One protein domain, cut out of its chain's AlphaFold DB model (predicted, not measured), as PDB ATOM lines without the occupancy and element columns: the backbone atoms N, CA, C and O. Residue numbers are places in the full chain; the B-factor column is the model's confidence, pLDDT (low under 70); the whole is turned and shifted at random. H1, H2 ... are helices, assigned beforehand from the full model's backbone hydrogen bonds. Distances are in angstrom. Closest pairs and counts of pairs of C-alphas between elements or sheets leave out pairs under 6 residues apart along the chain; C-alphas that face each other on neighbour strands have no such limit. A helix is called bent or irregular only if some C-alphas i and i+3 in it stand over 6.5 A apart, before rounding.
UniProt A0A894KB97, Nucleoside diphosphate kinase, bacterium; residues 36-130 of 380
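AT A GLANCE: This is residues 36 to 130 of the 380 residues of the protein "Nucleoside diphosphate kinase" of bacterium (UniProt A0A894KB97). Arm H5a of the bent helix H5 forms the core: H1 and H2 pack on one side, with H4 beyond, H6 crosses its other side, and H5b folds back from its end. The 95 printed residues include six named helices, H1 to H6, and no named strand: all helix, compact, radius of gyration of the C-alphas 12.5 A, spans 35 by 29 by 22 A.

HOW THE PARTS SIT: H5, residues 81 to 106, was assigned as one helix by its hydrogen bonds but is bent, C-alphas 94 and 97 being 9.5 A apart; its arms are H5a, 81 to 94, and H5b, 97 to 106. H2, residues 49 to 58, touches H5a, closest C-alphas Phe 55 and Phe 87, 5.4 A. H6, residues 111 to 130, touches H5a with 117 to 124 alone, closest C-alphas Leu 89 and Trp 121, 6.1 A. H1, residues 36 to 47, touches H4, residues 67 to 75, closest C-alphas Gly 42 and Leu 74, 4.5 A. H3, residues 60 to 63, touches no helix. Every O i to N i+4 pair is within hydrogen-bond range in H1, H2, H4, H5a, H5b and H6; H3 is too short for one.

IN THESE COORDINATES: H5a measures 20.0 A and H6 28.7 A. H1 begins at C-alpha 36 (318.792, 279.794, 268.031); H6 ends at C-alpha 130 (293.076, 267.273, 255.241).

THE WHOLE: The C-alphas farthest apart, Asp 68 and Gln 130, are 37.3 A apart. The printed part has no cut, its links between helices are tight, and no printed residue is under 70 in pLDDT.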
ATOM      1  N   THR A  36     317.762 280.767 267.649       92.94
ATOM      2  CA  THR A  36     318.792 279.794 268.031       92.94
ATOM      3  C   THR A  36     318.767 278.551 267.142       92.94
ATOM      4  O   THR A  36     319.811 278.166 266.612       92.94
ATOM      5  N   MET A  37     317.586 277.973 266.901       94.56
ATOM      6  CA  MET A  37     317.415 276.836 265.986       94.56
ATOM      7  C   MET A  37     317.864 277.193 264.563       94.56
ATOM      8  O   MET A  37     318.606 276.445 263.930       94.56
ATOM      9  N   ALA A  38     317.485 278.380 264.084       94.94
ATOM     10  CA  ALA A  38     317.883 278.872 262.771       94.94
ATOM     11  C   ALA A  38     319.406 279.074 262.651       94.94
ATOM     12  O   ALA A  38     319.991 278.718 261.633       94.94
ATOM     13  N   LYS A  39     320.094 279.570 263.689       95.12
ATOM     14  CA  LYS A  39     321.570 279.663 263.684       95.12
ATOM     15  C   LYS A  39     322.240 278.290 263.598       95.12
ATOM     16  O   LYS A  39     323.216 278.145 262.865       95.12
ATOM     17  N   LYS A  40     321.712 277.291 264.313       96.00
ATOM     18  CA  LYS A  40     322.206 275.902 264.289       96.00
ATOM     19  C   LYS A  40     322.053 275.269 262.907       96.00
ATOM     20  O   LYS A  40     323.021 274.731 262.375       96.00
ATOM     21  N   ILE A  41     320.882 275.425 262.283       95.00
ATOM     22  CA  ILE A  41     320.645 275.015 260.888       95.00
ATOM     23  C   ILE A  41     321.607 275.754 259.948       95.00
ATOM     24  O   ILE A  41     322.299 275.124 259.156       95.00
ATOM     25  N   GLY A  42     321.715 277.079 260.084       94.31
ATOM     26  CA  GLY A  42     322.599 277.919 259.274       94.31
ATOM     27  C   GLY A  42     324.067 277.495 259.334       94.31
ATOM     28  O   GLY A  42     324.770 277.518 258.324       94.31
ATOM     29  N   LEU A  43     324.552 277.093 260.509       94.00
ATOM     30  CA  LEU A  43     325.899 276.552 260.684       94.00
ATOM     31  C   LEU A  43     326.031 275.145 260.082       94.00
ATOM     32  O   LEU A  43     326.970 274.895 259.330       94.00
ATOM     33  N   CYS A  44     325.084 274.251 260.377       93.38
ATOM     34  CA  CYS A  44     325.088 272.873 259.888       93.38
ATOM     35  C   CYS A  44     325.084 272.815 258.354       93.38
ATOM     36  O   CYS A  44     325.941 272.163 257.761       93.38
ATOM     37  N   CYS A  45     324.185 273.555 257.700       93.12
ATOM     38  CA  CYS A  45     324.075 273.575 256.244       93.12
ATOM     39  C   CYS A  45     325.331 274.141 255.574       93.12
ATOM     40  O   CYS A  45     325.812 273.551 254.616       93.12
ATOM     41  N   ARG A  46     325.929 275.221 256.097       91.62
ATOM     42  CA  ARG A  46     327.173 275.781 255.525       91.62
ATOM     43  C   ARG A  46     328.361 274.821 255.616       91.62
ATOM     44  O   ARG A  46     329.231 274.851 254.750       91.62
ATOM     45  N   ASN A  47     328.376 273.957 256.630       89.88
ATOM     46  CA  ASN A  47     329.465 273.010 256.870       89.88
ATOM     47  C   ASN A  47     329.208 271.615 256.276       89.88
ATOM     48  O   ASN A  47     330.104 270.775 256.288       89.88
ATOM     49  N   ASN A  48     328.005 271.346 255.759       89.69
ATOM     50  CA  ASN A  48     327.632 270.047 255.210       89.69
ATOM     51  C   ASN A  48     326.972 270.211 253.826       89.69
ATOM     52  O   ASN A  48     325.808 270.609 253.749       89.69
ATOM     53  N   PRO A  49     327.662 269.838 252.729       88.31
ATOM     54  CA  PRO A  49     327.148 269.988 251.367       88.31
ATOM     55  C   PRO A  49     325.791 269.319 251.112       88.31
ATOM     56  O   PRO A  49     324.995 269.835 250.329       88.31
ATOM     57  N   ARG A  50     325.490 268.197 251.783       87.62
ATOM     58  CA  ARG A  50     324.189 267.518 251.650       87.62
ATOM     59  C   ARG A  50     323.071 268.331 252.305       87.62
ATOM     60  O   ARG A  50     322.005 268.485 251.721       87.62
ATOM     61  N   MET A  51     323.339 268.903 253.477       90.56
ATOM     62  CA  MET A  51     322.382 269.756 254.191       90.56
ATOM     63  C   MET A  51     322.190 271.105 253.483       90.56
ATOM     64  O   MET A  51     321.070 271.606 253.420       90.56
ATOM     65  N   LEU A  52     323.247 271.657 252.874       91.44
ATOM     66  CA  LEU A  52     323.155 272.820 251.984       91.44
ATOM     67  C   LEU A  52     322.236 272.552 250.789       91.44
ATOM     68  O   LEU A  52     321.371 273.370 250.484       91.44
ATOM     69  N   SER A  53     322.414 271.404 250.129       89.00
ATOM     70  CA  SER A  53     321.582 271.006 248.991       89.00
ATOM     71  C   SER A  53     320.113 270.872 249.389       89.00
ATOM     72  O   SER A  53     319.240 271.353 248.671       89.00
ATOM     73  N   LEU A  54     319.841 270.261 250.544       91.00
ATOM     74  CA  LEU A  54     318.487 270.134 251.080       91.00
ATOM     75  C   LEU A  54     317.875 271.508 251.390       91.00
ATOM     76  O   LEU A  54     316.755 271.793 250.991       91.00
ATOM     77  N   PHE A  55     318.629 272.406 252.030       93.19
ATOM     78  CA  PHE A  55     318.170 273.773 252.293       93.19
ATOM     79  C   PHE A  55     317.841 274.552 251.017       93.19
ATOM     80  O   PHE A  55     316.837 275.267 250.978       93.19
ATOM     81  N   ALA A  56     318.678 274.419 249.986       90.94
ATOM     82  CA  ALA A  56     318.456 275.055 248.695       90.94
ATOM     83  C   ALA A  56     317.197 274.507 248.004       90.94
ATOM     84  O   ALA A  56     316.427 275.297 247.466       90.94
ATOM     85  N   SER A  57     316.961 273.193 248.078       89.31
ATOM     86  CA  SER A  57     315.743 272.542 247.578       89.31
ATOM     87  C   SER A  57     314.493 273.044 248.306       89.31
ATOM     88  O   SER A  57     313.557 273.534 247.675       89.31
ATOM     89  N   ALA A  58     314.517 273.033 249.641       90.88
ATOM     90  CA  ALA A  58     313.413 273.480 250.489       90.88
ATOM     91  C   ALA A  58     313.008 274.950 250.262       90.88
ATOM     92  O   ALA A  58     311.886 275.342 250.575       90.88
ATOM     93  N   ASN A  59     313.922 275.776 249.744       92.31
ATOM     94  CA  ASN A  59     313.736 277.215 249.548       92.31
ATOM     95  C   ASN A  59     314.054 277.652 248.107       92.31
ATOM     96  O   ASN A  59     314.555 278.759 247.882       92.31
ATOM     97  N   ALA A  60     313.777 276.786 247.127       88.69
ATOM     98  CA  ALA A  60     314.206 276.951 245.738       88.69
ATOM     99  C   ALA A  60     313.771 278.281 245.096       88.69
ATOM    100  O   ALA A  60     314.546 278.870 244.346       88.69
ATOM    101  N   GLU A  61     312.581 278.797 245.420       86.94
ATOM    102  CA  GLU A  61     312.081 280.072 244.880       86.94
ATOM    103  C   GLU A  61     312.941 281.275 245.297       86.94
ATOM    104  O   GLU A  61     313.170 282.191 244.507       86.94
ATOM    105  N   VAL A  62     313.455 281.261 246.530       88.06
ATOM    106  CA  VAL A  62     314.252 282.361 247.094       88.06
ATOM    107  C   VAL A  62     315.733 282.184 246.764       88.06
ATOM    108  O   VAL A  62     316.439 283.150 246.478       88.06
ATOM    109  N   VAL A  63     316.214 280.939 246.793       87.38
ATOM    110  CA  VAL A  63     317.619 280.601 246.536       87.38
ATOM    111  C   VAL A  63     317.933 280.575 245.037       87.38
ATOM    112  O   VAL A  63     319.084 280.783 244.655       87.38
ATOM    113  N   GLN A  64     316.937 280.332 244.178       83.25
ATOM    114  CA  GLN A  64     317.065 280.247 242.716       83.25
ATOM    115  C   GLN A  64     318.187 279.294 242.264       83.25
ATOM    116  O   GLN A  64     318.898 279.568 241.300       83.25
ATOM    117  N   ASN A  65     318.394 278.193 242.998       73.69
ATOM    118  CA  ASN A  65     319.485 277.229 242.792       73.69
ATOM    119  C   ASN A  65     320.903 277.841 242.797       73.69
ATOM    120  O   ASN A  65     321.852 277.240 242.291       73.69
ATOM    121  N   ARG A  66     321.079 279.025 243.394       79.69
ATOM    122  CA  ARG A  66     322.365 279.719 243.484       79.69
ATOM    123  C   ARG A  66     323.023 279.515 244.841       79.69
ATOM    124  O   ARG A  66     322.534 279.988 245.868       79.69
ATOM    125  N   ARG A  67     324.199 278.882 244.839       81.88
ATOM    126  CA  ARG A  67     324.975 278.615 246.061       81.88
ATOM    127  C   ARG A  67     325.361 279.891 246.814       81.88
ATOM    128  O   ARG A  67     325.216 279.940 248.028       81.88
ATOM    129  N   ASP A  68     325.769 280.942 246.101       86.31
ATOM    130  CA  ASP A  68     326.147 282.221 246.717       86.31
ATOM    131  C   ASP A  68     324.967 282.906 247.431       86.31
ATOM    132  O   ASP A  68     325.144 283.587 248.442       86.31
ATOM    133  N   VAL A  69     323.748 282.710 246.924       87.81
ATOM    134  CA  VAL A  69     322.515 283.201 247.549       87.81
ATOM    135  C   VAL A  69     322.176 282.358 248.779       87.81
ATOM    136  O   VAL A  69     321.926 282.928 249.842       87.81
ATOM    137  N   ALA A  70     322.243 281.026 248.666       89.81
ATOM    138  CA  ALA A  70     322.025 280.109 249.785       89.81
ATOM    139  C   ALA A  70     322.964 280.412 250.962       89.81
ATOM    140  O   ALA A  70     322.504 280.563 252.090       89.81
ATOM    141  N   ASP A  71     324.263 280.584 250.699       88.12
ATOM    142  CA  ASP A  71     325.269 280.841 251.733       88.12
ATOM    143  C   ASP A  71     325.024 282.177 252.459       88.12
ATOM    144  O   ASP A  71     325.135 282.248 253.689       88.12
ATOM    145  N   ARG A  72     324.620 283.231 251.729       89.81
ATOM    146  CA  ARG A  72     324.243 284.530 252.322       89.81
ATOM    147  C   ARG A  72     323.013 284.422 253.222       89.81
ATOM    148  O   ARG A  72     323.007 285.010 254.304       89.81
ATOM    149  N   ILE A  73     321.993 283.685 252.783       93.06
ATOM    150  CA  ILE A  73     320.767 283.459 253.559       93.06
ATOM    151  C   ILE A  73     321.089 282.635 254.809       93.06
ATOM    152  O   ILE A  73     320.719 283.032 255.911       93.06
ATOM    153  N   LEU A  74     321.850 281.544 254.676       94.06
ATOM    154  CA  LEU A  74     322.245 280.678 255.791       94.06
ATOM    155  C   LEU A  74     323.083 281.409 256.848       94.06
ATOM    156  O   LEU A  74     322.933 281.149 258.043       94.06
ATOM    157  N   ALA A  75     323.932 282.358 256.438       91.81
ATOM    158  CA  ALA A  75     324.712 283.185 257.359       91.81
ATOM    159  C   ALA A  75     323.845 284.104 258.239       91.81
ATOM    160  O   ALA A  75     324.287 284.520 259.309       91.81
ATOM    161  N   LYS A  76     322.618 284.410 257.800       93.62
ATOM    162  CA  LYS A  76     321.653 285.274 258.493       93.62
ATOM    163  C   LYS A  76     320.297 284.584 258.677       93.62
ATOM    164  O   LYS A  76     319.271 285.256 258.749       93.62
ATOM    165  N   LEU A  77     320.281 283.248 258.772       93.81
ATOM    166  CA  LEU A  77     319.040 282.460 258.769       93.81
ATOM    167  C   LEU A  77     318.120 282.799 259.948       93.81
ATOM    168  O   LEU A  77     316.907 282.662 259.866       93.81
ATOM    169  N   ASN A  78     318.682 283.316 261.038       91.06
ATOM    170  CA  ASN A  78     317.928 283.810 262.184       91.06
ATOM    171  C   ASN A  78     316.989 284.988 261.877       91.06
ATOM    172  O   ASN A  78     316.107 285.264 262.686       91.06
ATOM    173  N   ASN A  79     317.175 285.665 260.743       91.00
ATOM    174  CA  ASN A  79     316.270 286.702 260.248       91.00
ATOM    175  C   ASN A  79     315.173 286.132 259.324       91.00
ATOM    176  O   ASN A  79     314.276 286.870 258.930       91.00
ATOM    177  N   HIS A  80     315.240 284.838 258.988       90.31
ATOM    178  CA  HIS A  80     314.376 284.142 258.030       90.31
ATOM    179  C   HIS A  80     313.905 282.799 258.611       90.31
ATOM    180  O   HIS A  80     314.267 281.712 258.154       90.31
ATOM    181  N   LEU A  81     313.150 282.879 259.708       92.62
ATOM    182  CA  LEU A  81     312.703 281.714 260.482       92.62
ATOM    183  C   LEU A  81     311.756 280.799 259.687       92.62
ATOM    184  O   LEU A  81     311.715 279.597 259.927       92.62
ATOM    185  N   ASP A  82     311.040 281.361 258.719       89.75
ATOM    186  CA  ASP A  82     310.231 280.650 257.732       89.75
ATOM    187  C   ASP A  82     311.079 279.723 256.846       89.75
ATOM    188  O   ASP A  82     310.707 278.572 256.634       89.75
ATOM    189  N   TYR A  83     312.266 280.157 256.413       93.31
ATOM    190  CA  TYR A  83     313.162 279.309 255.612       93.31
ATOM    191  C   TYR A  83     313.768 278.167 256.432       93.31
ATOM    192  O   TYR A  83     314.026 277.078 255.912       93.31
ATOM    193  N   ALA A  84     313.982 278.401 257.729       93.88
ATOM    194  CA  ALA A  84     314.388 277.359 258.665       93.88
ATOM    195  C   ALA A  84     313.255 276.348 258.923       93.88
ATOM    196  O   ALA A  84     313.521 275.151 259.020       93.88
ATOM    197  N   GLU A  85     311.998 276.801 258.988       93.56
ATOM    198  CA  GLU A  85     310.824 275.923 259.081       93.56
ATOM    199  C   GLU A  85     310.665 275.061 257.817       93.56
ATOM    200  O   GLU A  85     310.490 273.848 257.936       93.56
ATOM    201  N   ASN A  86     310.838 275.642 256.623       93.19
ATOM    202  CA  ASN A  86     310.848 274.900 255.354       93.19
ATOM    203  C   ASN A  86     311.927 273.815 255.334       93.19
ATOM    204  O   ASN A  86     311.658 272.683 254.947       93.19
ATOM    205  N   PHE A  87     313.137 274.142 255.794       94.19
ATOM    206  CA  PHE A  87     314.227 273.176 255.892       94.19
ATOM    207  C   PHE A  87     313.890 272.007 256.822       94.19
ATOM    208  O   PHE A  87     314.138 270.858 256.467       94.19
ATOM    209  N   ILE A  88     313.319 272.285 258.000       94.19
ATOM    210  CA  ILE A  88     312.872 271.235 258.922       94.19
ATOM    211  C   ILE A  88     311.826 270.360 258.230       94.19
ATOM    212  O   ILE A  88     311.957 269.143 258.243       94.19
ATOM    213  N   LEU A  89     310.821 270.947 257.579       93.44
ATOM    214  CA  LEU A  89     309.806 270.171 256.865       93.44
ATOM    215  C   LEU A  89     310.420 269.278 255.781       93.44
ATOM    216  O   LEU A  89     310.112 268.089 255.736       93.44
ATOM    217  N   ASP A  90     311.308 269.820 254.950       93.00
ATOM    218  CA  ASP A  90     311.949 269.077 253.861       93.00
ATOM    219  C   ASP A  90     312.853 267.953 254.393       93.00
ATOM    220  O   ASP A  90     312.893 266.856 253.836       93.00
ATOM    221  N   LEU A  91     313.510 268.166 255.536       94.06
ATOM    222  CA  LEU A  91     314.273 267.130 256.230       94.06
ATOM    223  C   LEU A  91     313.388 265.950 256.652       94.06
ATOM    224  O   LEU A  91     313.750 264.799 256.408       94.06
ATOM    225  N   TYR A  92     312.219 266.214 257.235       93.75
ATOM    226  CA  TYR A  92     311.287 265.149 257.612       93.75
ATOM    227  C   TYR A  92     310.662 264.464 256.390       93.75
ATOM    228  O   TYR A  92     310.514 263.243 256.404       93.75
ATOM    229  N   TYR A  93     310.345 265.207 255.324       90.31
ATOM    230  CA  TYR A  93     309.822 264.626 254.083       90.31
ATOM    231  C   TYR A  93     310.820 263.677 253.411       90.31
ATOM    232  O   TYR A  93     310.422 262.604 252.966       90.31
ATOM    233  N   ASN A  94     312.100 264.052 253.345       90.12
ATOM    234  CA  ASN A  94     313.110 263.274 252.624       90.12
ATOM    235  C   ASN A  94     313.672 262.101 253.438       90.12
ATOM    236  O   ASN A  94     314.055 261.088 252.857       90.12
ATOM    237  N   TYR A  95     313.740 262.226 254.765       89.19
ATOM    238  CA  TYR A  95     314.465 261.264 255.603       89.19
ATOM    239  C   TYR A  95     313.596 260.567 256.657       89.19
ATOM    240  O   TYR A  95     314.048 259.616 257.293       89.19
ATOM    241  N   GLY A  96     312.345 260.994 256.842       89.06
ATOM    242  CA  GLY A  96     311.482 260.485 257.903       89.06
ATOM    243  C   GLY A  96     311.934 260.916 259.303       89.06
ATOM    244  O   GLY A  96     312.995 261.510 259.497       89.06
ATOM    245  N   THR A  97     311.106 260.618 260.305       89.88
ATOM    246  CA  THR A  97     311.262 261.124 261.680       89.88
ATOM    247  C   THR A  97     312.604 260.753 262.318       89.88
ATOM    248  O   THR A  97     313.246 261.596 262.938       89.88
ATOM    249  N   GLU A  98     313.054 259.507 262.158       89.81
ATOM    250  CA  GLU A  98     314.246 258.992 262.845       89.81
ATOM    251  C   GLU A  98     315.543 259.623 262.318       89.81
ATOM    252  O   GLU A  98     316.360 260.137 263.082       89.81
ATOM    253  N   MET A  99     315.717 259.663 260.997       90.06
ATOM    254  CA  MET A  99     316.915 260.249 260.395       90.06
ATOM    255  C   MET A  99     316.901 261.779 260.470       90.06
ATOM    256  O   MET A  99     317.958 262.386 260.661       90.06
ATOM    257  N   ALA A 100     315.724 262.413 260.407       92.25
ATOM    258  CA  ALA A 100     315.589 263.843 260.675       92.25
ATOM    259  C   ALA A 100     315.991 264.185 262.120       92.25
ATOM    260  O   ALA A 100     316.727 265.151 262.337       92.25
ATOM    261  N   TYR A 101     315.600 263.359 263.098       91.75
ATOM    262  CA  TYR A 101     316.030 263.505 264.488       91.75
ATOM    263  C   TYR A 101     317.559 263.453 264.611       91.75
ATOM    264  O   TYR A 101     318.160 264.366 265.174       91.75
ATOM    265  N   PHE A 102     318.231 262.454 264.029       92.38
ATOM    266  CA  PHE A 102     319.698 262.389 264.091       92.38
ATOM    267  C   PHE A 102     320.386 263.559 263.374       92.38
ATOM    268  O   PHE A 102     321.370 264.099 263.882       92.38
ATOM    269  N   ALA A 103     319.860 264.000 262.232       91.69
ATOM    270  CA  ALA A 103     320.397 265.144 261.501       91.69
ATOM    271  C   ALA A 103     320.285 266.456 262.301       91.69
ATOM    272  O   ALA A 103     321.247 267.226 262.361       91.69
ATOM    273  N   LEU A 104     319.153 266.689 262.972       93.94
ATOM    274  CA  LEU A 104     318.961 267.846 263.852       93.94
ATOM    275  C   LEU A 104     319.813 267.748 265.127       93.94
ATOM    276  O   LEU A 104     320.391 268.747 265.558       93.94
ATOM    277  N   LYS A 105     319.984 266.542 265.685       93.25
ATOM    278  CA  LYS A 105     320.868 266.299 266.834       93.25
ATOM    279  C   LYS A 105     322.315 266.646 266.488       93.25
ATOM    280  O   LYS A 105     322.978 267.347 267.248       93.25
ATOM    281  N   ASN A 106     322.779 266.234 265.308       90.06
ATOM    282  CA  ASN A 106     324.111 266.575 264.796       90.06
ATOM    283  C   ASN A 106     324.270 268.076 264.505       90.06
ATOM    284  O   ASN A 106     325.375 268.603 264.591       90.06
ATOM    285  N   ALA A 107     323.175 268.786 264.215       90.50
ATOM    286  CA  ALA A 107     323.155 270.247 264.135       90.50
ATOM    287  C   ALA A 107     323.176 270.934 265.521       90.50
ATOM    288  O   ALA A 107     323.230 272.163 265.597       90.50
ATOM    289  N   GLY A 108     323.139 270.167 266.615       93.19
ATOM    290  CA  GLY A 108     323.197 270.658 267.990       93.19
ATOM    291  C   GLY A 108     321.836 271.004 268.595       93.19
ATOM    292  O   GLY A 108     321.778 271.837 269.504       93.19
ATOM    293  N   PHE A 109     320.738 270.438 268.084       95.75
ATOM    294  CA  PHE A 109     319.407 270.665 268.651       95.75
ATOM    295  C   PHE A 109     319.290 270.065 270.059       95.75
ATOM    296  O   PHE A 109     319.811 268.987 270.347       95.75
ATOM    297  N   THR A 110     318.615 270.780 270.957       93.88
ATOM    298  CA  THR A 110     318.221 270.264 272.273       93.88
ATOM    299  C   THR A 110     316.948 269.428 272.158       93.88
ATOM    300  O   THR A 110     316.229 269.503 271.163       93.88
ATOM    301  N   ILE A 111     316.619 268.671 273.208       88.19
ATOM    302  CA  ILE A 111     315.382 267.873 273.266       88.19
ATOM    303  C   ILE A 111     314.138 268.750 273.008       88.19
ATOM    304  O   ILE A 111     313.303 268.397 272.186       88.19
ATOM    305  N   GLN A 112     314.063 269.945 273.603       90.19
ATOM    306  CA  GLN A 112     312.934 270.869 273.399       90.19
ATOM    307  C   GLN A 112     312.852 271.418 271.962       90.19
ATOM    308  O   GLN A 112     311.768 271.682 271.432       90.19
ATOM    309  N   GLU A 113     313.998 271.613 271.305       94.00
ATOM    310  CA  GLU A 113     314.041 272.034 269.902       94.00
ATOM    311  C   GLU A 113     313.615 270.889 268.968       94.00
ATOM    312  O   GLU A 113     312.959 271.148 267.957       94.00
ATOM    313  N   HIS A 114     313.904 269.633 269.328       91.19
ATOM    314  CA  HIS A 114     313.350 268.456 268.651       91.19
ATOM    315  C   HIS A 114     311.831 268.369 268.802       91.19
ATOM    316  O   HIS A 114     311.146 268.228 267.792       91.19
ATOM    317  N   ASP A 115     311.287 268.564 270.008       89.38
ATOM    318  CA  ASP A 115     309.831 268.587 270.226       89.38
ATOM    319  C   ASP A 115     309.148 269.653 269.352       89.38
ATOM    320  O   ASP A 115     308.045 269.464 268.829       89.38
ATOM    321  N   THR A 116     309.828 270.786 269.155       91.25
ATOM    322  CA  THR A 116     309.360 271.865 268.281       91.25
ATOM    323  C   THR A 116     309.362 271.442 266.809       91.25
ATOM    324  O   THR A 116     308.375 271.692 266.112       91.25
ATOM    325  N   ALA A 117     310.426 270.786 266.338       92.12
ATOM    326  CA  ALA A 117     310.521 270.257 264.976       92.12
ATOM    327  C   ALA A 117     309.469 269.163 264.705       92.12
ATOM    328  O   ALA A 117     308.756 269.228 263.702       92.12
ATOM    329  N   ASP A 118     309.266 268.243 265.648       90.75
ATOM    330  CA  ASP A 118     308.221 267.219 265.574       90.75
ATOM    331  C   ASP A 118     306.819 267.835 265.550       90.75
ATOM    332  O   ASP A 118     305.940 267.380 264.816       90.75
ATOM    333  N   ALA A 119     306.583 268.897 266.326       90.81
ATOM    334  CA  ALA A 119     305.306 269.605 266.316       90.81
ATOM    335  C   ALA A 119     305.043 270.328 264.982       90.81
ATOM    336  O   ALA A 119     303.888 270.408 264.552       90.81
ATOM    337  N   ILE A 120     306.086 270.860 264.335       91.25
ATOM    338  CA  ILE A 120     306.015 271.433 262.982       91.25
ATOM    339  C   ILE A 120     305.644 270.332 261.979       91.25
ATOM    340  O   ILE A 120     304.674 270.486 261.232       91.25
ATOM    341  N   TRP A 121     306.340 269.194 262.029       91.94
ATOM    342  CA  TRP A 121     306.086 268.049 261.157       91.94
ATOM    343  C   TRP A 121     304.673 267.480 261.315       91.94
ATOM    344  O   TRP A 121     303.936 267.385 260.334       91.94
ATOM    345  N   LYS A 122     304.229 267.194 262.546       90.81
ATOM    346  CA  LYS A 122     302.870 266.689 262.825       90.81
ATOM    347  C   LYS A 122     301.787 267.618 262.280       90.81
ATOM    348  O   LYS A 122     300.800 267.161 261.707       90.81
ATOM    349  N   LYS A 123     301.971 268.935 262.419       90.00
ATOM    350  CA  LYS A 123     301.030 269.927 261.882       90.00
ATOM    351  C   LYS A 123     301.004 269.921 260.350       90.00
ATOM    352  O   LYS A 123     299.931 270.080 259.766       90.00
ATOM    353  N   ALA A 124     302.152 269.742 259.701       89.25
ATOM    354  CA  ALA A 124     302.229 269.615 258.249       89.25
ATOM    355  C   ALA A 124     301.576 268.317 257.747       89.25
ATOM    356  O   ALA A 124     300.807 268.370 256.790       89.25
ATOM    357  N   GLN A 125     301.794 267.189 258.432       91.25
ATOM    358  CA  GLN A 125     301.130 265.918 258.122       91.25
ATOM    359  C   GLN A 125     299.606 266.024 258.230       91.25
ATOM    360  O   GLN A 125     298.893 265.586 257.329       91.25
ATOM    361  N   GLU A 126     299.096 266.654 259.292       90.94
ATOM    362  CA  GLU A 126     297.657 266.862 259.470       90.94
ATOM    363  C   GLU A 126     297.075 267.743 258.354       90.94
ATOM    364  O   GLU A 126     296.057 267.405 257.751       90.94
ATOM    365  N   LYS A 127     297.771 268.830 257.989       89.44
ATOM    366  CA  LYS A 127     297.378 269.677 256.852       89.44
ATOM    367  C   LYS A 127     297.351 268.884 255.540       89.44
ATOM    368  O   LYS A 127     296.412 269.036 254.761       89.44
ATOM    369  N   GLN A 128     298.343 268.027 255.300       86.12
ATOM    370  CA  GLN A 128     298.411 267.195 254.099       86.12
ATOM    371  C   GLN A 128     297.271 266.172 254.050       86.12
ATOM    372  O   GLN A 128     296.635 266.007 253.010       86.12
ATOM    373  N   LYS A 129     296.959 265.535 255.182       90.62
ATOM    374  CA  LYS A 129     295.837 264.599 255.308       90.62
ATOM    375  C   LYS A 129     294.498 265.277 255.015       90.62
ATOM    376  O   LYS A 129     293.689 264.722 254.278       90.62
ATOM    377  N   GLN A 130     294.283 266.489 255.526       92.19
ATOM    378  CA  GLN A 130     293.076 267.273 255.241       92.19
ATOM    379  C   GLN A 130     292.966 267.647 253.757       92.19
ATOM    380  O   GLN A 130     291.881 267.566 253.181       92.19
TER     381      GLN A 130